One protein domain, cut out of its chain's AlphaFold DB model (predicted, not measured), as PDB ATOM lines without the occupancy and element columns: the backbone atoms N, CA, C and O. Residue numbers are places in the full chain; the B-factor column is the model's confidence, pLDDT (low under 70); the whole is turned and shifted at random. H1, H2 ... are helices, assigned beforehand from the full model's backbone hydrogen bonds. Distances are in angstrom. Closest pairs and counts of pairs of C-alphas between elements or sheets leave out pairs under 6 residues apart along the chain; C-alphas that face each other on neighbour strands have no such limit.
ATOM      1  N   LYS A   4      49.892  10.135  80.861       48.84
ATOM      2  CA  LYS A   4      51.334  10.364  80.956       48.84
ATOM      3  C   LYS A   4      51.757  10.972  82.300       48.84
ATOM      4  O   LYS A   4      52.731  10.506  82.880       48.84
ATOM      5  N   GLU A   5      51.003  11.943  82.822       58.38
ATOM      6  CA  GLU A   5      51.274  12.573  84.127       58.38
ATOM      7  C   GLU A   5      51.072  11.579  85.277       58.38
ATOM      8  O   GLU A   5      51.826  11.574  86.248       58.38
ATOM      9  N   THR A   6      50.074  10.701  85.156       60.12
ATOM     10  CA  THR A   6      49.818   9.641  86.140       60.12
ATOM     11  C   THR A   6      50.967   8.633  86.177       60.12
ATOM     12  O   THR A   6      51.442   8.279  87.256       60.12
ATOM     13  N   VAL A   7      51.461   8.194  85.013       59.09
ATOM     14  CA  VAL A   7      52.595   7.256  84.920       59.09
ATOM     15  C   VAL A   7      53.880   7.873  85.474       59.09
ATOM     16  O   VAL A   7      54.636   7.191  86.166       59.09
ATOM     17  N   GLU A   8      54.127   9.151  85.200       70.69
ATOM     18  CA  GLU A   8      55.301   9.877  85.691       70.69
ATOM     19  C   GLU A   8      55.275  10.016  87.221       70.69
ATOM     20  O   GLU A   8      56.220   9.599  87.886       70.69
ATOM     21  N   LYS A   9      54.134  10.414  87.803       69.38
ATOM     22  CA  LYS A   9      53.946  10.462  89.266       69.38
ATOM     23  C   LYS A   9      54.163   9.111  89.952       69.38
ATOM     24  O   LYS A   9      54.738   9.049  91.041       69.38
ATOM     25  N   VAL A  10      53.685   8.023  89.344       69.75
ATOM     26  CA  VAL A  10      53.876   6.668  89.886       69.75
ATOM     27  C   VAL A  10      55.352   6.275  89.840       69.75
ATOM     28  O   VAL A  10      55.867   5.748  90.829       69.75
ATOM     29  N   LYS A  11      56.049   6.572  88.738       70.75
ATOM     30  CA  LYS A  11      57.491   6.326  88.612       70.75
ATOM     31  C   LYS A  11      58.303   7.135  89.618       70.75
ATOM     32  O   LYS A  11      59.188   6.566  90.249       70.75
ATOM     33  N   ASP A  12      57.974   8.406  89.827       77.62
ATOM     34  CA  ASP A  12      58.687   9.266  90.777       77.62
ATOM     35  C   ASP A  12      58.546   8.769  92.218       77.62
ATOM     36  O   ASP A  12      59.537   8.686  92.950       77.62
ATOM     37  N   ARG A  13      57.342   8.334  92.620       75.56
ATOM     38  CA  ARG A  13      57.148   7.672  93.921       75.56
ATOM     39  C   ARG A  13      57.943   6.384  94.030       75.56
ATOM     40  O   ARG A  13      58.601   6.174  95.043       75.56
ATOM     41  N   GLN A  14      57.885   5.519  93.019       74.00
ATOM     42  CA  GLN A  14      58.630   4.257  93.026       74.00
ATOM     43  C   GLN A  14      60.139   4.497  93.123       74.00
ATOM     44  O   GLN A  14      60.809   3.835  93.912       74.00
ATOM     45  N   GLY A  15      60.666   5.477  92.385       77.12
ATOM     46  CA  GLY A  15      62.068   5.879  92.454       77.12
ATOM     47  C   GLY A  15      62.455   6.414  93.832       77.12
ATOM     48  O   GLY A  15      63.514   6.067  94.356       77.12
ATOM     49  N   LEU A  16      61.582   7.201  94.464       76.75
ATOM     50  CA  LEU A  16      61.787   7.677  95.828       76.75
ATOM     51  C   LEU A  16      61.777   6.529  96.849       76.75
ATOM     52  O   LEU A  16      62.669   6.460  97.692       76.75
ATOM     53  N   PHE A  17      60.819   5.604  96.757       71.94
ATOM     54  CA  PHE A  17      60.769   4.426  97.625       71.94
ATOM     55  C   PHE A  17      61.984   3.516  97.427       71.94
ATOM     56  O   PHE A  17      62.537   3.033  98.411       71.94
ATOM     57  N   ALA A  18      62.454   3.341  96.190       76.06
ATOM     58  CA  ALA A  18      63.687   2.615  95.902       76.06
ATOM     59  C   ALA A  18      64.906   3.314  96.524       76.06
ATOM     60  O   ALA A  18      65.758   2.658  97.123       76.06
ATOM     61  N   LYS A  19      64.972   4.653  96.458       75.25
ATOM     62  CA  LYS A  19      66.030   5.424  97.124       75.25
ATOM     63  C   LYS A  19      65.993   5.226  98.640       75.25
ATOM     64  O   LYS A  19      67.032   4.979  99.242       75.25
ATOM     65  N   ILE A  20      64.806   5.264  99.238       72.94
ATOM     66  CA  ILE A  20      64.595   4.981 100.662       72.94
ATOM     67  C   ILE A  20      65.072   3.562 101.017       72.94
ATOM     68  O   ILE A  20      65.835   3.396 101.965       72.94
ATOM     69  N   GLN A  21      64.685   2.546 100.241       71.44
ATOM     70  CA  GLN A  21      65.103   1.155 100.453       71.44
ATOM     71  C   GLN A  21      66.620   0.974 100.357       71.44
ATOM     72  O   GLN A  21      67.200   0.277 101.185       71.44
ATOM     73  N   ASN A  22      67.269   1.629  99.392       76.56
ATOM     74  CA  ASN A  22      68.723   1.573  99.243       76.56
ATOM     75  C   ASN A  22      69.443   2.139 100.470       76.56
ATOM     76  O   ASN A  22      70.429   1.561 100.914       76.56
ATOM     77  N   ILE A  23      68.937   3.227 101.055       71.56
ATOM     78  CA  ILE A  23      69.517   3.801 102.275       71.56
ATOM     79  C   ILE A  23      69.385   2.826 103.452       71.56
ATOM     80  O   ILE A  23      70.353   2.616 104.180       71.56
ATOM     81  N   PHE A  24      68.224   2.185 103.619       66.50
ATOM     82  CA  PHE A  24      68.067   1.142 104.639       66.50
ATOM     83  C   PHE A  24      68.996  -0.053 104.399       66.50
ATOM     84  O   PHE A  24      69.570  -0.570 105.350       66.50
ATOM     85  N   GLY A  25      69.198  -0.458 103.143       69.00
ATOM     86  CA  GLY A  25      70.123  -1.539 102.792       69.00
ATOM     87  C   GLY A  25      71.591  -1.240 103.121       69.00
ATOM     88  O   GLY A  25      72.364  -2.170 103.334       69.00
ATOM     89  N   LEU A  26      71.974   0.040 103.192       67.88
ATOM     90  CA  LEU A  26      73.328   0.479 103.547       67.88
ATOM     91  C   LEU A  26      73.528   0.675 105.062       67.88
ATOM     92  O   LEU A  26      74.668   0.780 105.509       67.88
ATOM     93  N   GLY A  27      72.452   0.732 105.857       66.56
ATOM     94  CA  GLY A  27      72.503   0.906 107.318       66.56
ATOM     95  C   GLY A  27      72.877   2.319 107.799       66.56
ATOM     96  O   GLY A  27      72.955   2.567 109.002       66.56
ATOM     97  N   TYR A  28      73.100   3.270 106.887       66.44
ATOM     98  CA  TYR A  28      73.336   4.680 107.205       66.44
ATOM     99  C   TYR A  28      72.870   5.598 106.064       66.44
ATOM    100  O   TYR A  28      72.899   5.223 104.894       66.44
ATOM    101  N   ALA A  29      72.473   6.827 106.407       73.25
ATOM    102  CA  ALA A  29      72.132   7.887 105.454       73.25
ATOM    103  C   ALA A  29      73.058   9.087 105.632       73.25
ATOM    104  O   ALA A  29      73.411   9.443 106.766       73.25
ATOM    105  N   THR A  30      73.408   9.759 104.534       79.06
ATOM    106  CA  THR A  30      74.020  11.084 104.641       79.06
ATOM    107  C   THR A  30      72.949  12.149 104.870       79.06
ATOM    108  O   THR A  30      71.759  11.966 104.613       79.06
ATOM    109  N   ARG A  31      73.384  13.315 105.346       77.19
ATOM    110  CA  ARG A  31      72.503  14.476 105.514       77.19
ATOM    111  C   ARG A  31      71.939  14.972 104.186       77.19
ATOM    112  O   ARG A  31      70.809  15.444 104.143       77.19
ATOM    113  N   GLU A  32      72.723  14.851 103.120       80.56
ATOM    114  CA  GLU A  32      72.301  15.254 101.784       80.56
ATOM    115  C   GLU A  32      71.227  14.309 101.233       80.56
ATOM    116  O   GLU A  32      70.241  14.772 100.665       80.56
ATOM    117  N   ASP A  33      71.332  13.006 101.517       79.62
ATOM    118  CA  ASP A  33      70.287  12.040 101.159       79.62
ATOM    119  C   ASP A  33      68.948  12.381 101.814       79.62
ATOM    120  O   ASP A  33      67.910  12.361 101.149       79.62
ATOM    121  N   LEU A  34      68.969  12.739 103.103       79.56
ATOM    122  CA  LEU A  34      67.763  13.153 103.818       79.56
ATOM    123  C   LEU A  34      67.182  14.461 103.288       79.56
ATOM    124  O   LEU A  34      65.964  14.563 103.174       79.56
ATOM    125  N   ARG A  35      68.023  15.443 102.947       81.75
ATOM    126  CA  ARG A  35      67.573  16.699 102.323       81.75
ATOM    127  C   ARG A  35      66.890  16.449 100.995       81.75
ATOM    128  O   ARG A  35      65.830  17.016 100.737       81.75
ATOM    129  N   GLU A  36      67.480  15.599 100.168       84.75
ATOM    130  CA  GLU A  36      66.919  15.284  98.862       84.75
ATOM    131  C   GLU A  36      65.603  14.509  98.991       84.75
ATOM    132  O   GLU A  36      64.652  14.814  98.274       84.75
ATOM    133  N   ILE A  37      65.518  13.544  99.914       83.38
ATOM    134  CA  ILE A  37      64.285  12.783 100.172       83.38
ATOM    135  C   ILE A  37      63.178  13.694 100.693       83.38
ATOM    136  O   ILE A  37      62.080  13.684 100.146       83.38
ATOM    137  N   ASP A  38      63.469  14.505 101.707       85.06
ATOM    138  CA  ASP A  38      62.523  15.446 102.307       85.06
ATOM    139  C   ASP A  38      62.005  16.456 101.272       85.06
ATOM    140  O   ASP A  38      60.796  16.664 101.158       85.06
ATOM    141  N   LYS A  39      62.895  17.017 100.443       87.06
ATOM    142  CA  LYS A  39      62.504  17.906  99.343       87.06
ATOM    143  C   LYS A  39      61.614  17.193  98.322       87.06
ATOM    144  O   LYS A  39      60.543  17.696  98.003       87.06
ATOM    145  N   LYS A  40      62.019  16.010  97.849       87.81
ATOM    146  CA  LYS A  40      61.234  15.229  96.880       87.81
ATOM    147  C   LYS A  40      59.855  14.855  97.420       87.81
ATOM    148  O   LYS A  40      58.883  14.907  96.676       87.81
ATOM    149  N   LEU A  41      59.752  14.506  98.702       87.88
ATOM    150  CA  LEU A  41      58.468  14.234  99.351       87.88
ATOM    151  C   LEU A  41      57.568  15.468  99.357       87.88
ATOM    152  O   LEU A  41      56.409  15.363  98.962       87.88
ATOM    153  N   ARG A  42      58.097  16.638  99.737       89.12
ATOM    154  CA  ARG A  42      57.342  17.900  99.684       89.12
ATOM    155  C   ARG A  42      56.852  18.223  98.280       89.12
ATOM    156  O   ARG A  42      55.681  18.562  98.119       89.12
ATOM    157  N   ASP A  43      57.717  18.078  97.280       90.56
ATOM    158  CA  ASP A  43      57.373  18.344  95.882       90.56
ATOM    159  C   ASP A  43      56.244  17.410  95.405       90.56
ATOM    160  O   ASP A  43      55.278  17.863  94.785       90.56
ATOM    161  N   LEU A  44      56.306  16.121  95.766       90.69
ATOM    162  CA  LEU A  44      55.250  15.149  95.466       90.69
ATOM    163  C   LEU A  44      53.931  15.490  96.167       90.69
ATOM    164  O   LEU A  44      52.881  15.484  95.525       90.69
ATOM    165  N   TYR A  45      53.969  15.819  97.460       92.25
ATOM    166  CA  TYR A  45      52.770  16.197  98.207       92.25
ATOM    167  C   TYR A  45      52.133  17.468  97.642       92.25
ATOM    168  O   TYR A  45      50.916  17.536  97.479       92.25
ATOM    169  N   TYR A  46      52.938  18.462  97.274       93.50
ATOM    170  CA  TYR A  46      52.437  19.674  96.637       93.50
ATOM    171  C   TYR A  46      51.798  19.388  95.272       93.50
ATOM    172  O   TYR A  46      50.718  19.902  94.966       93.50
ATOM    173  N   ALA A  47      52.412  18.517  94.465       92.81
ATOM    174  CA  ALA A  47      51.852  18.090  93.185       92.81
ATOM    175  C   ALA A  47      50.527  17.320  93.343       92.81
ATOM    176  O   ALA A  47      49.637  17.432  92.488       92.81
ATOM    177  N   ASP A  48      50.367  16.555  94.424       93.44
ATOM    178  CA  ASP A  48      49.093  15.932  94.781       93.44
ATOM    179  C   ASP A  48      48.053  16.983  95.163       93.44
ATOM    180  O   ASP A  48      46.957  16.959  94.609       93.44
ATOM    181  N   PHE A  49      48.388  17.942  96.034       95.56
ATOM    182  CA  PHE A  49      47.461  19.008  96.424       95.56
ATOM    183  C   PHE A  49      46.996  19.844  95.231       95.56
ATOM    184  O   PHE A  49      45.803  20.124  95.130       95.56
ATOM    185  N   LYS A  50      47.875  20.164  94.272       94.81
ATOM    186  CA  LYS A  50      47.458  20.811  93.013       94.81
ATOM    187  C   LYS A  50      46.476  19.959  92.218       94.81
ATOM    188  O   LYS A  50      45.463  20.457  91.734       94.81
ATOM    189  N   SER A  51      46.750  18.663  92.093       93.75
ATOM    190  CA  SER A  51      45.850  17.747  91.389       93.75
ATOM    191  C   SER A  51      44.492  17.631  92.079       93.75
ATOM    192  O   SER A  51      43.458  17.628  91.411       93.75
ATOM    193  N   LEU A  52      44.496  17.531  93.408       95.75
ATOM    194  CA  LEU A  52      43.295  17.510  94.235       95.75
ATOM    195  C   LEU A  52      42.503  18.801  94.058       95.75
ATOM    196  O   LEU A  52      41.291  18.744  93.885       95.75
ATOM    197  N   ARG A  53      43.187  19.950  94.038       96.56
ATOM    198  CA  ARG A  53      42.582  21.269  93.862       96.56
ATOM    199  C   ARG A  53      41.807  21.367  92.555       96.56
ATOM    200  O   ARG A  53      40.644  21.755  92.597       96.56
ATOM    201  N   HIS A  54      42.427  20.990  91.436       95.56
ATOM    202  CA  HIS A  54      41.778  21.000  90.122       95.56
ATOM    203  C   HIS A  54      40.583  20.049  90.071       95.56
ATOM    204  O   HIS A  54      39.486  20.449  89.692       95.56
ATOM    205  N   LYS A  55      40.760  18.806  90.535       95.69
ATOM    206  CA  LYS A  55      39.670  17.824  90.557       95.69
ATOM    207  C   LYS A  55      38.506  18.294  91.434       95.69
ATOM    208  O   LYS A  55      37.348  18.137  91.065       95.69
ATOM    209  N   TRP A  56      38.802  18.921  92.568       97.44
ATOM    210  CA  TRP A  56      37.785  19.458  93.463       97.44
ATOM    211  C   TRP A  56      37.005  20.635  92.859       97.44
ATOM    212  O   TRP A  56      35.822  20.777  93.162       97.44
ATOM    213  N   GLU A  57      37.608  21.458  91.991       96.19
ATOM    214  CA  GLU A  57      36.869  22.501  91.250       96.19
ATOM    215  C   GLU A  57      35.791  21.898  90.369       96.19
ATOM    216  O   GLU A  57      34.656  22.371  90.385       96.19
ATOM    217  N   GLU A  58      36.129  20.836  89.641       96.25
ATOM    218  CA  GLU A  58      35.174  20.132  88.788       96.25
ATOM    219  C   GLU A  58      34.015  19.564  89.617       96.25
ATOM    220  O   GLU A  58      32.850  19.777  89.273       96.25
ATOM    221  N   ILE A  59      34.316  18.926  90.757       96.88
ATOM    222  CA  ILE A  59      33.291  18.429  91.690       96.88
ATOM    223  C   ILE A  59      32.418  19.585  92.190       96.88
ATOM    224  O   ILE A  59      31.193  19.473  92.205       96.88
ATOM    225  N   TYR A  60      33.026  20.695  92.610       96.19
ATOM    226  CA  TYR A  60      32.303  21.837  93.159       96.19
ATOM    227  C   TYR A  60      31.367  22.476  92.128       96.19
ATOM    228  O   TYR A  60      30.212  22.755  92.447       96.19
ATOM    229  N   LEU A  61      31.824  22.658  90.887       95.75
ATOM    230  CA  LEU A  61      30.996  23.182  89.800       95.75
ATOM    231  C   LEU A  61      29.848  22.228  89.458       95.75
ATOM    232  O   LEU A  61      28.707  22.670  89.315       95.75
ATOM    233  N   ALA A  62      30.113  20.921  89.396       95.81
ATOM    234  CA  ALA A  62      29.075  19.915  89.187       95.81
ATOM    235  C   ALA A  62      28.034  19.929  90.324       95.81
ATOM    236  O   ALA A  62      26.830  19.913  90.065       95.81
ATOM    237  N   ALA A  63      28.483  20.059  91.575       95.50
ATOM    238  CA  ALA A  63      27.609  20.158  92.739       95.50
ATOM    239  C   ALA A  63      26.773  21.449  92.730       95.50
ATOM    240  O   ALA A  63      25.602  21.416  93.115       95.50
ATOM    241  N   LEU A  64      27.338  22.580  92.286       95.19
ATOM    242  CA  LEU A  64      26.608  23.842  92.124       95.19
ATOM    243  C   LEU A  64      25.506  23.706  91.072       95.19
ATOM    244  O   LEU A  64      24.356  24.038  91.354       95.19
ATOM    245  N   ASN A  65      25.838  23.155  89.904       95.06
ATOM    246  CA  ASN A  65      24.882  22.936  88.817       95.06
ATOM    247  C   ASN A  65      23.747  21.982  89.226       95.06
ATOM    248  O   ASN A  65      22.610  22.156  88.798       95.06
ATOM    249  N   ALA A  66      24.037  21.005  90.088       93.88
ATOM    250  CA  ALA A  66      23.051  20.070  90.627       93.88
ATOM    251  C   ALA A  66      22.258  20.614  91.838       93.88
ATOM    252  O   ALA A  66      21.374  19.921  92.350       93.88
ATOM    253  N   GLY A  67      22.580  21.809  92.348       94.00
ATOM    254  CA  GLY A  67      21.976  22.355  93.571       94.00
ATOM    255  C   GLY A  67      22.318  21.557  94.839       94.00
ATOM    256  O   GLY A  67      21.537  21.531  95.788       94.00
ATOM    257  N   LYS A  68      23.459  20.857  94.842       93.56
ATOM    258  CA  LYS A  68      23.944  19.989  95.935       93.56
ATOM    259  C   LYS A  68      25.168  20.544  96.658       93.56
ATOM    260  O   LYS A  68      25.592  19.972  97.658       93.56
ATOM    261  N   ALA A  69      25.738  21.640  96.162       92.25
ATOM    262  CA  ALA A  69      26.873  22.290  96.793       92.25
ATOM    263  C   ALA A  69      26.519  22.761  98.210       92.25
ATOM    264  O   ALA A  69      25.553  23.490  98.426       92.25
ATOM    265  N   THR A  70      27.349  22.365  99.169       91.44
ATOM    266  CA  THR A  70      27.303  22.855 100.548       91.44
ATOM    267  C   THR A  70      28.501  23.759 100.824       91.44
ATOM    268  O   THR A  70      29.474  23.790 100.066       91.44
ATOM    269  N   ASP A  71      28.465  24.475 101.947       92.69
ATOM    270  CA  ASP A  71      29.583  25.307 102.409       92.69
ATOM    271  C   ASP A  71      30.891  24.505 102.588       92.69
ATOM    272  O   ASP A  71      31.988  25.022 102.366       92.69
ATOM    273  N   ASP A  72      30.794  23.208 102.900       92.44
ATOM    274  CA  ASP A  72      31.967  22.346 103.031       92.44
ATOM    275  C   ASP A  72      32.735  22.181 101.711       92.44
ATOM    276  O   ASP A  72      33.963  22.129 101.750       92.44
ATOM    277  N   PHE A  73      32.080  22.210 100.542       94.00
ATOM    278  CA  PHE A  73      32.796  22.156  99.259       94.00
ATOM    279  C   PHE A  73      33.707  23.367  99.067       94.00
ATOM    280  O   PHE A  73      34.860  23.220  98.657       94.00
ATOM    281  N   LYS A  74      33.212  24.561  99.408       93.75
ATOM    282  CA  LYS A  74      33.997  25.796  99.340       93.75
ATOM    283  C   LYS A  74      35.119  25.798 100.379       93.75
ATOM    284  O   LYS A  74      36.235  26.217 100.078       93.75
ATOM    285  N   LYS A  75      34.855  25.304 101.590       95.44
ATOM    286  CA  LYS A  75      35.877  25.184 102.642       95.44
ATOM    287  C   LYS A  75      36.989  24.209 102.263       95.44
ATOM    288  O   LYS A  75      38.145  24.493 102.558       95.44
ATOM    289  N   VAL A  76      36.675  23.098 101.595       96.81
ATOM    290  CA  VAL A  76      37.697  22.146 101.131       96.81
ATOM    291  C   VAL A  76      38.662  22.809 100.148       96.81
ATOM    292  O   VAL A  76      39.862  22.630 100.306       96.81
ATOM    293  N   ILE A  77      38.179  23.648  99.223       95.25
ATOM    294  CA  ILE A  77      39.044  24.440  98.326       95.25
ATOM    295  C   ILE A  77      40.060  25.263  99.127       95.25
ATOM    296  O   ILE A  77      41.265  25.150  98.914       95.25
ATOM    297  N   GLN A  78      39.570  26.042 100.094       96.19
ATOM    298  CA  GLN A  78      40.412  26.909 100.922       96.19
ATOM    299  C   GLN A  78      41.445  26.114 101.727       96.19
ATOM    300  O   GLN A  78      42.578  26.559 101.902       96.19
ATOM    301  N   ILE A  79      41.052  24.942 102.231       96.62
ATOM    302  CA  ILE A  79      41.929  24.070 103.010       96.62
ATOM    303  C   ILE A  79      42.986  23.423 102.107       96.62
ATOM    304  O   ILE A  79      44.149  23.413 102.492       96.62
ATOM    305  N   ILE A  80      42.630  22.941 100.909       96.38
ATOM    306  CA  ILE A  80      43.597  22.398  99.941       96.38
ATOM    307  C   ILE A  80      44.656  23.451  99.603       96.38
ATOM    308  O   ILE A  80      45.845  23.151  99.683       96.38
ATOM    309  N   ASP A  81      44.237  24.680  99.288       95.00
ATOM    310  CA  ASP A  81      45.162  25.769  98.951       95.00
ATOM    311  C   ASP A  81      46.081  26.103 100.133       95.00
ATOM    312  O   ASP A  81      47.301  26.176  99.983       95.00
ATOM    313  N   ARG A  82      45.511  26.248 101.337       95.88
ATOM    314  CA  ARG A  82      46.286  26.532 102.552       95.88
ATOM    315  C   ARG A  82      47.307  25.435 102.845       95.88
ATOM    316  O   ARG A  82      48.471  25.746 103.084       95.88
ATOM    317  N   VAL A  83      46.876  24.174 102.870       95.69
ATOM    318  CA  VAL A  83      47.723  23.036 103.254       95.69
ATOM    319  C   VAL A  83      48.770  22.754 102.180       95.69
ATOM    320  O   VAL A  83      49.937  22.564 102.516       95.69
ATOM    321  N   GLY A  84      48.400  22.821 100.900       94.25
ATOM    322  CA  GLY A  84      49.345  22.688  99.792       94.25
ATOM    323  C   GLY A  84      50.454  23.736  99.856       94.25
ATOM    324  O   GLY A  84      51.633  23.392  99.790       94.25
ATOM    325  N   GLU A  85      50.104  25.005 100.073       93.75
ATOM    326  CA  GLU A  85      51.094  26.079 100.203       93.75
ATOM    327  C   GLU A  85      51.927  25.997 101.487       93.75
ATOM    328  O   GLU A  85      53.076  26.441 101.498       93.75
ATOM    329  N   LYS A  86      51.373  25.433 102.565       92.25
ATOM    330  CA  LYS A  86      52.109  25.164 103.806       92.25
ATOM    331  C   LYS A  86      53.199  24.124 103.578       92.25
ATOM    332  O   LYS A  86      54.345  24.366 103.937       92.25
ATOM    333  N   VAL A  87      52.860  23.014 102.922       90.88
ATOM    334  CA  VAL A  87      53.827  21.967 102.564       90.88
ATOM    335  C   VAL A  87      54.885  22.518 101.612       90.88
ATOM    336  O   VAL A  87      56.069  22.302 101.833       90.88
ATOM    337  N   HIS A  88      54.488  23.272 100.587       88.44
ATOM    338  CA  HIS A  88      55.417  23.821  99.597       88.44
ATOM    339  C   HIS A  88      56.440  24.796 100.201       88.44
ATOM    340  O   HIS A  88      57.608  24.779  99.821       88.44
ATOM    341  N   ARG A  89      56.008  25.632 101.155       87.00
ATOM    342  CA  ARG A  89      56.859  26.641 101.808       87.00
ATOM    343  C   ARG A  89      57.554  26.154 103.075       87.00
ATOM    344  O   ARG A  89      58.292  26.931 103.672       87.00
ATOM    345  N   ALA A  90      57.312  24.918 103.495       83.25
ATOM    346  CA  ALA A  90      57.947  24.373 104.681       83.25
ATOM    347  C   ALA A  90      59.470  24.296 104.499       83.25
ATOM    348  O   ALA A  90      59.978  23.870 103.454       83.25
ATOM    349  N   ASP A  91      60.189  24.673 105.555       75.00
ATOM    350  CA  ASP A  91      61.625  24.439 105.660       75.00
ATOM    351  C   ASP A  91      61.926  22.931 105.674       75.00
ATOM    352  O   ASP A  91      61.033  22.083 105.773       75.00
ATOM    353  N   TYR A  92      63.210  22.572 105.608       70.81
ATOM    354  CA  TYR A  92      63.623  21.177 105.745       70.81
ATOM    355  C   TYR A  92      63.129  20.592 107.075       70.81
ATOM    356  O   TYR A  92      63.611  20.966 108.146       70.81
ATOM    357  N   GLY A  93      62.179  19.655 107.018       66.69
ATOM    358  CA  GLY A  93      61.464  19.197 108.216       66.69
ATOM    359  C   GLY A  93      62.319  18.371 109.175       66.69
ATOM    360  O   GLY A  93      61.944  18.181 110.327       66.69
ATOM    361  N   TYR A  94      63.498  17.936 108.719       70.94
ATOM    362  CA  TYR A  94      64.496  17.235 109.528       70.94
ATOM    363  C   TYR A  94      65.720  18.084 109.853       70.94
ATOM    364  O   TYR A  94      66.766  17.517 110.160       70.94
ATOM    365  N   ALA A  95      65.623  19.417 109.791       65.94
ATOM    366  CA  ALA A  95      66.749  20.319 110.049       65.94
ATOM    367  C   ALA A  95      67.536  19.948 111.324       65.94
ATOM    368  O   ALA A  95      68.752  19.807 111.267       65.94
ATOM    369  N   GLY A  96      66.852  19.622 112.430       67.81
ATOM    370  CA  GLY A  96      67.507  19.207 113.678       67.81
ATOM    371  C   GLY A  96      68.323  17.906 113.577       67.81
ATOM    372  O   GLY A  96      69.351  17.765 114.235       67.81
ATOM    373  N   LEU A  97      67.920  16.958 112.724       66.44
ATOM    374  CA  LEU A  97      68.704  15.747 112.433       66.44
ATOM    375  C   LEU A  97      69.823  16.019 111.419       66.44
ATOM    376  O   LEU A  97      70.889  15.409 111.500       66.44
ATOM    377  N   MET A  98      69.602  16.949 110.488       68.69
ATOM    378  CA  MET A  98      70.587  17.383 109.493       68.69
ATOM    379  C   MET A  98      71.712  18.233 110.110       68.69
ATOM    380  O   MET A  98      72.817  18.271 109.570       68.69
ATOM    381  N   ASP A  99      71.483  18.881 111.247       67.94
ATOM    382  CA  ASP A  99      72.489  19.727 111.901       67.94
ATOM    383  C   ASP A  99      73.419  18.945 112.850       67.94
ATOM    384  O   ASP A  99      74.452  19.460 113.288       67.94
ATOM    385  N   ARG A 100      73.135  17.659 113.109       68.19
ATOM    386  CA  ARG A 100      73.994  16.792 113.931       68.19
ATOM    387  C   ARG A 100      75.331  16.493 113.245       68.19
ATOM    388  O   ARG A 100      75.410  16.258 112.037       68.19
ATOM    389  N   LYS A 101      76.409  16.458 114.037       59.88
ATOM    390  CA  LYS A 101      77.735  16.014 113.579       59.88
ATOM    391  C   LYS A 101      77.763  14.485 113.453       59.88
ATOM    392  O   LYS A 101      77.508  13.794 114.434       59.88
ATOM    393  N   GLY A 102      78.149  13.974 112.282       65.44
ATOM    394  CA  GLY A 102      78.322  12.537 112.020       65.44
ATOM    395  C   GLY A 102      77.230  11.927 111.134       65.44
ATOM    396  O   GLY A 102      76.420  12.644 110.548       65.44
ATOM    397  N   SER A 103      77.250  10.599 110.996       67.38
ATOM    398  CA  SER A 103      76.192   9.834 110.330       67.38
ATOM    399  C   SER A 103      74.948   9.741 111.216       67.38
ATOM    400  O   SER A 103      75.031   9.742 112.446       67.38
ATOM    401  N   ILE A 104      73.778   9.662 110.584       71.25
ATOM    402  CA  ILE A 104      72.508   9.503 111.295       71.25
ATOM    403  C   ILE A 104      72.304   8.017 111.574       71.25
ATOM    404  O   ILE A 104      72.507   7.179 110.694       71.25
ATOM    405  N   ARG A 105      71.927   7.695 112.814       71.56
ATOM    406  CA  ARG A 105      71.715   6.311 113.245       71.56
ATOM    407  C   ARG A 105      70.529   5.701 112.504       71.56
ATOM    408  O   ARG A 105      69.506   6.359 112.319       71.56
ATOM    409  N   GLU A 106      70.642   4.419 112.173       73.94
ATOM    410  CA  GLU A 106      69.606   3.648 111.474       73.94
ATOM    411  C   GLU A 106      68.235   3.728 112.166       73.94
ATOM    412  O   GLU A 106      67.208   3.869 111.511       73.94
ATOM    413  N   THR A 107      68.203   3.730 113.501       76.62
ATOM    414  CA  THR A 107      66.958   3.819 114.281       76.62
ATOM    415  C   THR A 107      66.249   5.170 114.145       76.62
ATOM    416  O   THR A 107      65.020   5.224 114.080       76.62
ATOM    417  N   GLU A 108      67.000   6.271 114.079       75.56
ATOM    418  CA  GLU A 108      66.446   7.619 113.898       75.56
ATOM    419  C   GLU A 108      65.970   7.824 112.461       75.56
ATOM    420  O   GLU A 108      64.880   8.353 112.231       75.56
ATOM    421  N   LEU A 109      66.752   7.318 111.507       77.50
ATOM    422  CA  LEU A 109      66.392   7.258 110.098       77.50
ATOM    423  C   LEU A 109      65.091   6.466 109.886       77.50
ATOM    424  O   LEU A 109      64.183   6.937 109.199       77.50
ATOM    425  N   ALA A 110      64.970   5.296 110.520       78.56
ATOM    426  CA  ALA A 110      63.770   4.471 110.467       78.56
ATOM    427  C   ALA A 110      62.540   5.221 110.976       78.56
ATOM    428  O   ALA A 110      61.484   5.186 110.346       78.56
ATOM    429  N   ARG A 111      62.673   5.936 112.098       81.88
ATOM    430  CA  ARG A 111      61.580   6.721 112.682       81.88
ATOM    431  C   ARG A 111      61.081   7.803 111.723       81.88
ATOM    432  O   ARG A 111      59.874   7.922 111.532       81.88
ATOM    433  N   VAL A 112      62.000   8.550 111.119       81.12
ATOM    434  CA  VAL A 112      61.708   9.611 110.146       81.12
ATOM    435  C   VAL A 112      60.990   9.058 108.917       81.12
ATOM    436  O   VAL A 112      59.904   9.512 108.562       81.12
ATOM    437  N   LEU A 113      61.556   8.028 108.296       79.56
ATOM    438  CA  LEU A 113      61.023   7.486 107.050       79.56
ATOM    439  C   LEU A 113      59.691   6.758 107.256       79.56
ATOM    440  O   LEU A 113      58.818   6.821 106.393       79.56
ATOM    441  N   ASN A 114      59.488   6.122 108.414       83.50
ATOM    442  CA  ASN A 114      58.187   5.559 108.781       83.50
ATOM    443  C   ASN A 114      57.124   6.648 108.970       83.50
ATOM    444  O   ASN A 114      55.966   6.435 108.607       83.50
ATOM    445  N   TYR A 115      57.508   7.813 109.500       86.56
ATOM    446  CA  TYR A 115      56.605   8.952 109.627       86.56
ATOM    447  C   TYR A 115      56.182   9.483 108.251       86.56
ATOM    448  O   TYR A 115      54.988   9.623 107.982       86.56
ATOM    449  N   ASP A 116      57.141   9.704 107.347       84.88
ATOM    450  CA  ASP A 116      56.854  10.146 105.975       84.88
ATOM    451  C   ASP A 116      56.048   9.113 105.183       84.88
ATOM    452  O   ASP A 116      55.173   9.471 104.391       84.88
ATOM    453  N   LYS A 117      56.287   7.818 105.413       85.25
ATOM    454  CA  LYS A 117      55.459   6.759 104.831       85.25
ATOM    455  C   LYS A 117      54.001   6.910 105.267       85.25
ATOM    456  O   LYS A 117      53.121   6.896 104.415       85.25
ATOM    457  N   ALA A 118      53.753   7.123 106.559       88.44
ATOM    458  CA  ALA A 118      52.400   7.325 107.070       88.44
ATOM    459  C   ALA A 118      51.733   8.582 106.478       88.44
ATOM    460  O   ALA A 118      50.560   8.527 106.116       88.44
ATOM    461  N   LEU A 119      52.469   9.690 106.319       90.62
ATOM    462  CA  LEU A 119      51.968  10.892 105.631       90.62
ATOM    463  C   LEU A 119      51.646  10.628 104.153       90.62
ATOM    464  O   LEU A 119      50.637  11.108 103.635       90.62
ATOM    465  N   SER A 120      52.486   9.843 103.476       89.25
ATOM    466  CA  SER A 120      52.257   9.432 102.088       89.25
ATOM    467  C   SER A 120      50.989   8.584 101.953       89.25
ATOM    468  O   SER A 120      50.187   8.801 101.045       89.25
ATOM    469  N   ASP A 121      50.757   7.661 102.885       89.62
ATOM    470  CA  ASP A 121      49.542   6.845 102.902       89.62
ATOM    471  C   ASP A 121      48.287   7.706 103.145       89.62
ATOM    472  O   ASP A 121      47.250   7.488 102.513       89.62
ATOM    473  N   GLU A 122      48.377   8.737 103.992       93.38
ATOM    474  CA  GLU A 122      47.270   9.668 104.229       93.38
ATOM    475  C   GLU A 122      46.899  10.494 103.005       93.38
ATOM    476  O   GLU A 122      45.717  10.560 102.656       93.38
ATOM    477  N   ILE A 123      47.880  11.087 102.316       94.25
ATOM    478  CA  ILE A 123      47.582  11.869 101.112       94.25
ATOM    479  C   ILE A 123      47.006  10.981 100.005       94.25
ATOM    480  O   ILE A 123      46.088  11.395  99.301       94.25
ATOM    481  N   GLN A 124      47.446   9.722  99.901       92.69
ATOM    482  CA  GLN A 124      46.815   8.746  99.005       92.69
ATOM    483  C   GLN A 124      45.384   8.399  99.422       92.69
ATOM    484  O   GLN A 124      44.524   8.227  98.558       92.69
ATOM    485  N   GLY A 125      45.099   8.338 100.723       95.44
ATOM    486  CA  GLY A 125      43.735   8.217 101.239       95.44
ATOM    487  C   GLY A 125      42.845   9.398 100.835       95.44
ATOM    488  O   GLY A 125      41.704   9.186 100.422       95.44
ATOM    489  N   ILE A 126      43.372  10.626 100.888       97.25
ATOM    490  CA  ILE A 126      42.669  11.837 100.432       97.25
ATOM    491  C   ILE A 126      42.400  11.766  98.925       97.25
ATOM    492  O   ILE A 126      41.264  11.983  98.507       97.25
ATOM    493  N   VAL A 127      43.412  11.422  98.119       95.88
ATOM    494  CA  VAL A 127      43.275  11.268  96.658       95.88
ATOM    495  C   VAL A 127      42.167  10.280  96.317       95.88
ATOM    496  O   VAL A 127      41.264  10.630  95.563       95.88
ATOM    497  N   LYS A 128      42.162   9.095  96.934       96.31
ATOM    498  CA  LYS A 128      41.109   8.093  96.711       96.31
ATOM    499  C   LYS A 128      39.719   8.615  97.076       96.31
ATOM    500  O   LYS A 128      38.792   8.448  96.296       96.31
ATOM    501  N   ALA A 129      39.577   9.281  98.222       97.44
ATOM    502  CA  ALA A 129      38.285   9.816  98.651       97.44
ATOM    503  C   ALA A 129      37.754  10.907  97.700       97.44
ATOM    504  O   ALA A 129      36.554  10.968  97.431       97.44
ATOM    505  N   VAL A 130      38.641  11.757  97.170       97.31
ATOM    506  CA  VAL A 130      38.283  12.761  96.154       97.31
ATOM    507  C   VAL A 130      37.933  12.097  94.825       97.31
ATOM    508  O   VAL A 130      36.958  12.501  94.198       97.31
ATOM    509  N   ASP A 131      38.669  11.066  94.413       96.56
ATOM    510  CA  ASP A 131      38.395  10.309  93.188       96.56
ATOM    511  C   ASP A 131      37.044   9.588  93.245       96.56
ATOM    512  O   ASP A 131      36.297   9.599  92.270       96.56
ATOM    513  N   GLU A 132      36.692   9.013  94.393       96.75
ATOM    514  CA  GLU A 132      35.376   8.412  94.624       96.75
ATOM    515  C   GLU A 132      34.252   9.443  94.458       96.75
ATOM    516  O   GLU A 132      33.303   9.201  93.714       96.75
ATOM    517  N   LEU A 133      34.370  10.611  95.103       97.00
ATOM    518  CA  LEU A 133      33.371  11.676  94.973       97.00
ATOM    519  C   LEU A 133      33.327  12.256  93.552       97.00
ATOM    520  O   LEU A 133      32.258  12.617  93.067       97.00
ATOM    521  N   TYR A 134      34.473  12.332  92.877       96.75
ATOM    522  CA  TYR A 134      34.544  12.742  91.480       96.75
ATOM    523  C   TYR A 134      33.752  11.797  90.583       96.75
ATOM    524  O   TYR A 134      32.909  12.248  89.813       96.75
ATOM    525  N   ASN A 135      33.976  10.490  90.713       96.50
ATOM    526  CA  ASN A 135      33.281   9.485  89.913       96.50
ATOM    527  C   ASN A 135      31.768   9.502  90.170       96.50
ATOM    528  O   ASN A 135      30.988   9.433  89.221       96.50
ATOM    529  N   ASP A 136      31.350   9.671  91.426       96.06
ATOM    530  CA  ASP A 136      29.938   9.849  91.772       96.06
ATOM    531  C   ASP A 136      29.334  11.095  91.117       96.06
ATOM    532  O   ASP A 136      28.264  11.016  90.513       96.06
ATOM    533  N   ALA A 137      30.035  12.231  91.179       94.25
ATOM    534  CA  ALA A 137      29.598  13.477  90.558       94.25
ATOM    535  C   ALA A 137      29.446  13.334  89.034       94.25
ATOM    536  O   ALA A 137      28.446  13.790  88.478       94.25
ATOM    537  N   GLN A 138      30.391  12.658  88.369       93.50
ATOM    538  CA  GLN A 138      30.312  12.360  86.931       93.50
ATOM    539  C   GLN A 138      29.135  11.432  86.592       93.50
ATOM    540  O   GLN A 138      28.509  11.587  85.548       93.50
ATOM    541  N   ALA A 139      28.791  10.506  87.489       95.19
ATOM    542  CA  ALA A 139      27.616   9.644  87.359       95.19
ATOM    543  C   ALA A 139      26.295  10.337  87.761       95.19
ATOM    544  O   ALA A 139      25.233   9.716  87.697       95.19
ATOM    545  N   GLY A 140      26.335  11.599  88.207       93.44
ATOM    546  CA  GLY A 140      25.172  12.315  88.736       93.44
ATOM    547  C   GLY A 140      24.663  11.776  90.079       93.44
ATOM    548  O   GLY A 140      23.547  12.103  90.494       93.44
ATOM    549  N   ASN A 141      25.456  10.954  90.769       95.38
ATOM    550  CA  ASN A 141      25.134  10.409  92.078       95.38
ATOM    551  C   ASN A 141      25.527  11.400  93.180       95.38
ATOM    552  O   ASN A 141      26.700  11.593  93.482       95.38
ATOM    553  N   TRP A 142      24.531  12.005  93.825       95.56
ATOM    554  CA  TRP A 142      24.754  13.020  94.862       95.56
ATOM    555  C   TRP A 142      24.305  12.600  96.262       95.56
ATOM    556  O   TRP A 142      24.316  13.434  97.168       95.56
ATOM    557  N   VAL A 143      23.898  11.339  96.449       94.06
ATOM    558  CA  VAL A 143      23.250  10.861  97.686       94.06
ATOM    559  C   VAL A 143      24.118  11.137  98.918       94.06
ATOM    560  O   VAL A 143      23.640  11.737  99.878       94.06
ATOM    561  N   ASP A 144      25.411  10.816  98.842       94.56
ATOM    562  CA  ASP A 144      26.347  10.943  99.968       94.56
ATOM    563  C   ASP A 144      27.340  12.103  99.814       94.56
ATOM    564  O   ASP A 144      28.304  12.216 100.575       94.56
ATOM    565  N   ALA A 145      27.139  12.983  98.830       95.12
ATOM    566  CA  ALA A 145      28.145  13.968  98.435       95.12
ATOM    567  C   ALA A 145      28.538  14.927  99.572       95.12
ATOM    568  O   ALA A 145      29.719  15.214  99.764       95.12
ATOM    569  N   ALA A 146      27.568  15.370 100.377       94.19
ATOM    570  CA  ALA A 146      27.828  16.230 101.531       94.19
ATOM    571  C   ALA A 146      28.653  15.513 102.617       94.19
ATOM    572  O   ALA A 146      29.628  16.071 103.120       94.19
ATOM    573  N   ALA A 147      28.307  14.261 102.935       95.81
ATOM    574  CA  ALA A 147      29.038  13.457 103.913       95.81
ATOM    575  C   ALA A 147      30.466  13.145 103.431       95.81
ATOM    576  O   ALA A 147      31.425  13.249 104.199       95.81
ATOM    577  N   LYS A 148      30.632  12.834 102.138       96.56
ATOM    578  CA  LYS A 148      31.948  12.641 101.508       96.56
ATOM    579  C   LYS A 148      32.781  13.919 101.553       96.56
ATOM    580  O   LYS A 148      33.947  13.855 101.938       96.56
ATOM    581  N   ALA A 149      32.191  15.080 101.269       96.19
ATOM    582  CA  ALA A 149      32.890  16.360 101.363       96.19
ATOM    583  C   ALA A 149      33.357  16.682 102.789       96.19
ATOM    584  O   ALA A 149      34.504  17.088 102.987       96.19
ATOM    585  N   GLN A 150      32.516  16.424 103.792       96.19
ATOM    586  CA  GLN A 150      32.896  16.561 105.200       96.19
ATOM    587  C   GLN A 150      34.031  15.620 105.593       96.19
ATOM    588  O   GLN A 150      34.995  16.045 106.228       96.19
ATOM    589  N   ARG A 151      33.963  14.354 105.172       96.69
ATOM    590  CA  ARG A 151      35.032  13.385 105.425       96.69
ATOM    591  C   ARG A 151      36.351  13.829 104.796       96.69
ATOM    592  O   ARG A 151      37.379  13.779 105.463       96.69
ATOM    593  N   ILE A 152      36.329  14.283 103.546       97.69
ATOM    594  CA  ILE A 152      37.525  14.742 102.823       97.69
ATOM    595  C   ILE A 152      38.144  15.951 103.520       97.69
ATOM    596  O   ILE A 152      39.349  15.969 103.763       97.69
ATOM    597  N   LYS A 153      37.320  16.912 103.940       97.06
ATOM    598  CA  LYS A 153      37.756  18.033 104.775       97.06
ATOM    599  C   LYS A 153      38.476  17.557 106.039       97.06
ATOM    600  O   LYS A 153      39.571  18.032 106.325       97.06
ATOM    601  N   SER A 154      37.890  16.615 106.779       97.19
ATOM    602  CA  SER A 154      38.504  16.053 107.987       97.19
ATOM    603  C   SER A 154      39.817  15.324 107.700       97.19
ATOM    604  O   SER A 154      40.756  15.465 108.478       97.19
ATOM    605  N   LEU A 155      39.915  14.593 106.585       97.69
ATOM    606  CA  LEU A 155      41.155  13.927 106.180       97.69
ATOM    607  C   LEU A 155      42.271  14.938 105.892       97.69
ATOM    608  O   LEU A 155      43.387  14.752 106.369       97.69
ATOM    609  N   ILE A 156      41.975  16.031 105.180       97.31
ATOM    610  CA  ILE A 156      42.981  17.061 104.878       97.31
ATOM    611  C   ILE A 156      43.434  17.786 106.156       97.31
ATOM    612  O   ILE A 156      44.622  18.037 106.331       97.31
ATOM    613  N   LEU A 157      42.514  18.084 107.078       96.62
ATOM    614  CA  LEU A 157      42.863  18.670 108.382       96.62
ATOM    615  C   LEU A 157      43.680  17.704 109.257       96.62
ATOM    616  O   LEU A 157      44.563  18.135 110.000       96.62
ATOM    617  N   GLY A 158      43.403  16.400 109.163       96.31
ATOM    618  CA  GLY A 158      44.199  15.355 109.804       96.31
ATOM    619  C   GLY A 158      45.631  15.324 109.269       96.31
ATOM    620  O   GLY A 158      46.572  15.369 110.061       96.31
ATOM    621  N   PHE A 159      45.783  15.361 107.942       95.94
ATOM    622  CA  PHE A 159      47.088  15.469 107.289       95.94
ATOM    623  C   PHE A 159      47.838  16.730 107.735       95.94
ATOM    624  O   PHE A 159      48.999  16.643 108.119       95.94
ATOM    625  N   GLU A 160      47.180  17.897 107.751       95.00
ATOM    626  CA  GLU A 160      47.798  19.147 108.222       95.00
ATOM    627  C   GLU A 160      48.285  19.031 109.671       95.00
ATOM    628  O   GLU A 160      49.388  19.465 109.991       95.00
ATOM    629  N   SER A 161      47.496  18.400 110.539       93.88
ATOM    630  CA  SER A 161      47.874  18.207 111.942       93.88
ATOM    631  C   SER A 161      49.117  17.321 112.081       93.88
ATOM    632  O   SER A 161      49.993  17.615 112.893       93.88
ATOM    633  N   LYS A 162      49.228  16.254 111.277       91.75
ATOM    634  CA  LYS A 162      50.436  15.415 111.243       91.75
ATOM    635  C   LYS A 162      51.621  16.125 110.600       91.75
ATOM    636  O   LYS A 162      52.750  15.948 111.042       91.75
ATOM    637  N   TRP A 163      51.383  16.954 109.591       90.88
ATOM    638  CA  TRP A 163      52.430  17.788 109.012       90.88
ATOM    639  C   TRP A 163      53.043  18.723 110.064       90.88
ATOM    640  O   TRP A 163      54.262  18.789 110.204       90.88
ATOM    641  N   ASP A 164      52.210  19.377 110.870       89.19
ATOM    642  CA  ASP A 164      52.678  20.265 111.939       89.19
ATOM    643  C   ASP A 164      53.411  19.495 113.045       89.19
ATOM    644  O   ASP A 164      54.414  19.955 113.595       89.19
ATOM    645  N   GLU A 165      52.933  18.293 113.363       87.56
ATOM    646  CA  GLU A 165      53.564  17.418 114.345       87.56
ATOM    647  C   GLU A 165      54.925  16.892 113.863       87.56
ATOM    648  O   GLU A 165      55.851  16.768 114.664       87.56
ATOM    649  N   ARG A 166      55.090  16.647 112.557       84.19
ATOM    650  CA  ARG A 166      56.383  16.298 111.953       84.19
ATOM    651  C   ARG A 166      57.434  17.353 112.271       84.19
ATOM    652  O   ARG A 166      58.522  17.012 112.732       84.19
ATOM    653  N   GLU A 167      57.103  18.627 112.074       76.69
ATOM    654  CA  GLU A 167      58.017  19.714 112.420       76.69
ATOM    655  C   GLU A 167      58.331  19.700 113.919       76.69
ATOM    656  O   GLU A 167      59.495  19.742 114.301       76.69
ATOM    657  N   ARG A 168      57.333  19.543 114.793       78.25
ATOM    658  CA  ARG A 168      57.568  19.514 116.249       78.25
ATOM    659  C   ARG A 168      58.465  18.366 116.702       78.25
ATOM    660  O   ARG A 168      59.305  18.568 117.574       78.25
ATOM    661  N   GLN A 169      58.301  17.172 116.134       76.12
ATOM    662  CA  GLN A 169      59.045  15.990 116.572       76.12
ATOM    663  C   GLN A 169      60.492  15.964 116.091       76.12
ATOM    664  O   GLN A 169      61.343  15.393 116.776       76.12
ATOM    665  N   PHE A 170      60.774  16.537 114.919       74.25
ATOM    666  CA  PHE A 170      62.069  16.360 114.255       74.25
ATOM    667  C   PHE A 170      62.850  17.659 114.023       74.25
ATOM    668  O   PHE A 170      64.024  17.604 113.643       74.25
ATOM    669  N   ARG A 171      62.252  18.816 114.323       69.62
ATOM    670  CA  ARG A 171      62.933  20.114 114.339       69.62
ATOM    671  C   ARG A 171      63.644  20.494 115.651       69.62
ATOM    672  O   ARG A 171      64.379  21.470 115.554       69.62
ATOM    673  N   PRO A 172      63.498  19.858 116.843       57.66
ATOM    674  CA  PRO A 172      64.002  20.491 118.059       57.66
ATOM    675  C   PRO A 172      65.526  20.648 118.030       57.66
ATOM    676  O   PRO A 172      66.291  19.685 118.096       57.66
TER     677      PRO A 172
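This is residues 4 to 172 of the 175 residues of an uncharacterized protein of Candidatus Bathyarchaeota archaeon (UniProt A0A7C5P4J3). Four helices, H2, H3, H5 and H6, lie side by side along one long axis as a four-cornered bundle, and a fifth, H1, folds back from the beginning of H2 on the outside of these four, meeting H2 at residues 37 to 44 while its first residues, from Lys 4 on, splay away from them. The bundle of five, H1, H2, H3, H5 and H6, is up and down, each helix running against the one before it in the chain, and the short H4 sits at the end of the bundle where H2 begins. The printed part has 169 residues with six named helices, H1 to H6 in that order, and no named strand; the class is all helix. It is only just compact, close to loose, with a radius of gyration of the C-alphas of 18.1 A, and elongated, with spans of 60 by 33 by 21 A.

H1, residues 4 to 26, and H2, residues 31 to 65, form a helical hairpin; H2 touches H1 with residues 37 to 44 alone, the closest C-alphas being those of Leu 16 and Ile 37, 7.2 A apart. They run opposite ways at a shallow tilt of 29 degrees. H2 is the hub, touching four other helices. H2 and H3, residues 71 to 89, form a helical hairpin at a shallow tilt of 19 degrees; their closest C-alphas, of Phe 49 and Gly 84, are 5.3 A apart. H4, residues 95 to 98, touches residues 31 to 35 of H2 alone, with the closest C-alphas, of Arg 31 and Met 98, 5.3 A apart. H5, residues 106 to 138, runs the same way as H2 and touches it at a shallow tilt of 15 degrees, with the closest C-alphas, of Ile 59 and Tyr 134, 5.8 A apart. H1 and H5 only just touch, with 3 pairs of C-alphas within 8 A, the closest being Phe 24 and Glu 106 at 7.4 A. H5 and H6, residues 145 to 170, form a helical hairpin at 16 degrees, a shallow tilt; the closest C-alphas, of Ile 126 and Leu 155, are 6.3 A apart. H6 touches H3 as well, the same way at a shallow tilt of 24 degrees, with the closest C-alphas, of Val 76 and Lys 153, 5.5 A apart. H4 and H6 only just touch, with 3 pairs of C-alphas within 8 A, the closest being Gly 96 and Phe 170 at 6.2 A. H2 and H6 are near each other; H3 and H5 are apart. In H1, H2, H3, H5 and H6 every O i to N i+4 pair is within hydrogen-bond range; H4 is too short for such a pair.

H1 begins at C-alpha 4, (51.334, 10.364, 80.956), and is 33.0 A long. H2 is 51.2 A, H3 27.3 A and H5 47.1 A long. H6 is 37.5 A long and ends at C-alpha 170, (62.069, 16.360, 114.255).

The C-alphas farthest apart, of Gly 67 and Gly 102, are 60.1 A apart. The printed part has no cut, and no link is long. The mean pLDDT of the printed part is 85.6; 23 residues are under 70, among them 4 to 7, 24 to 28 and 95 to 103.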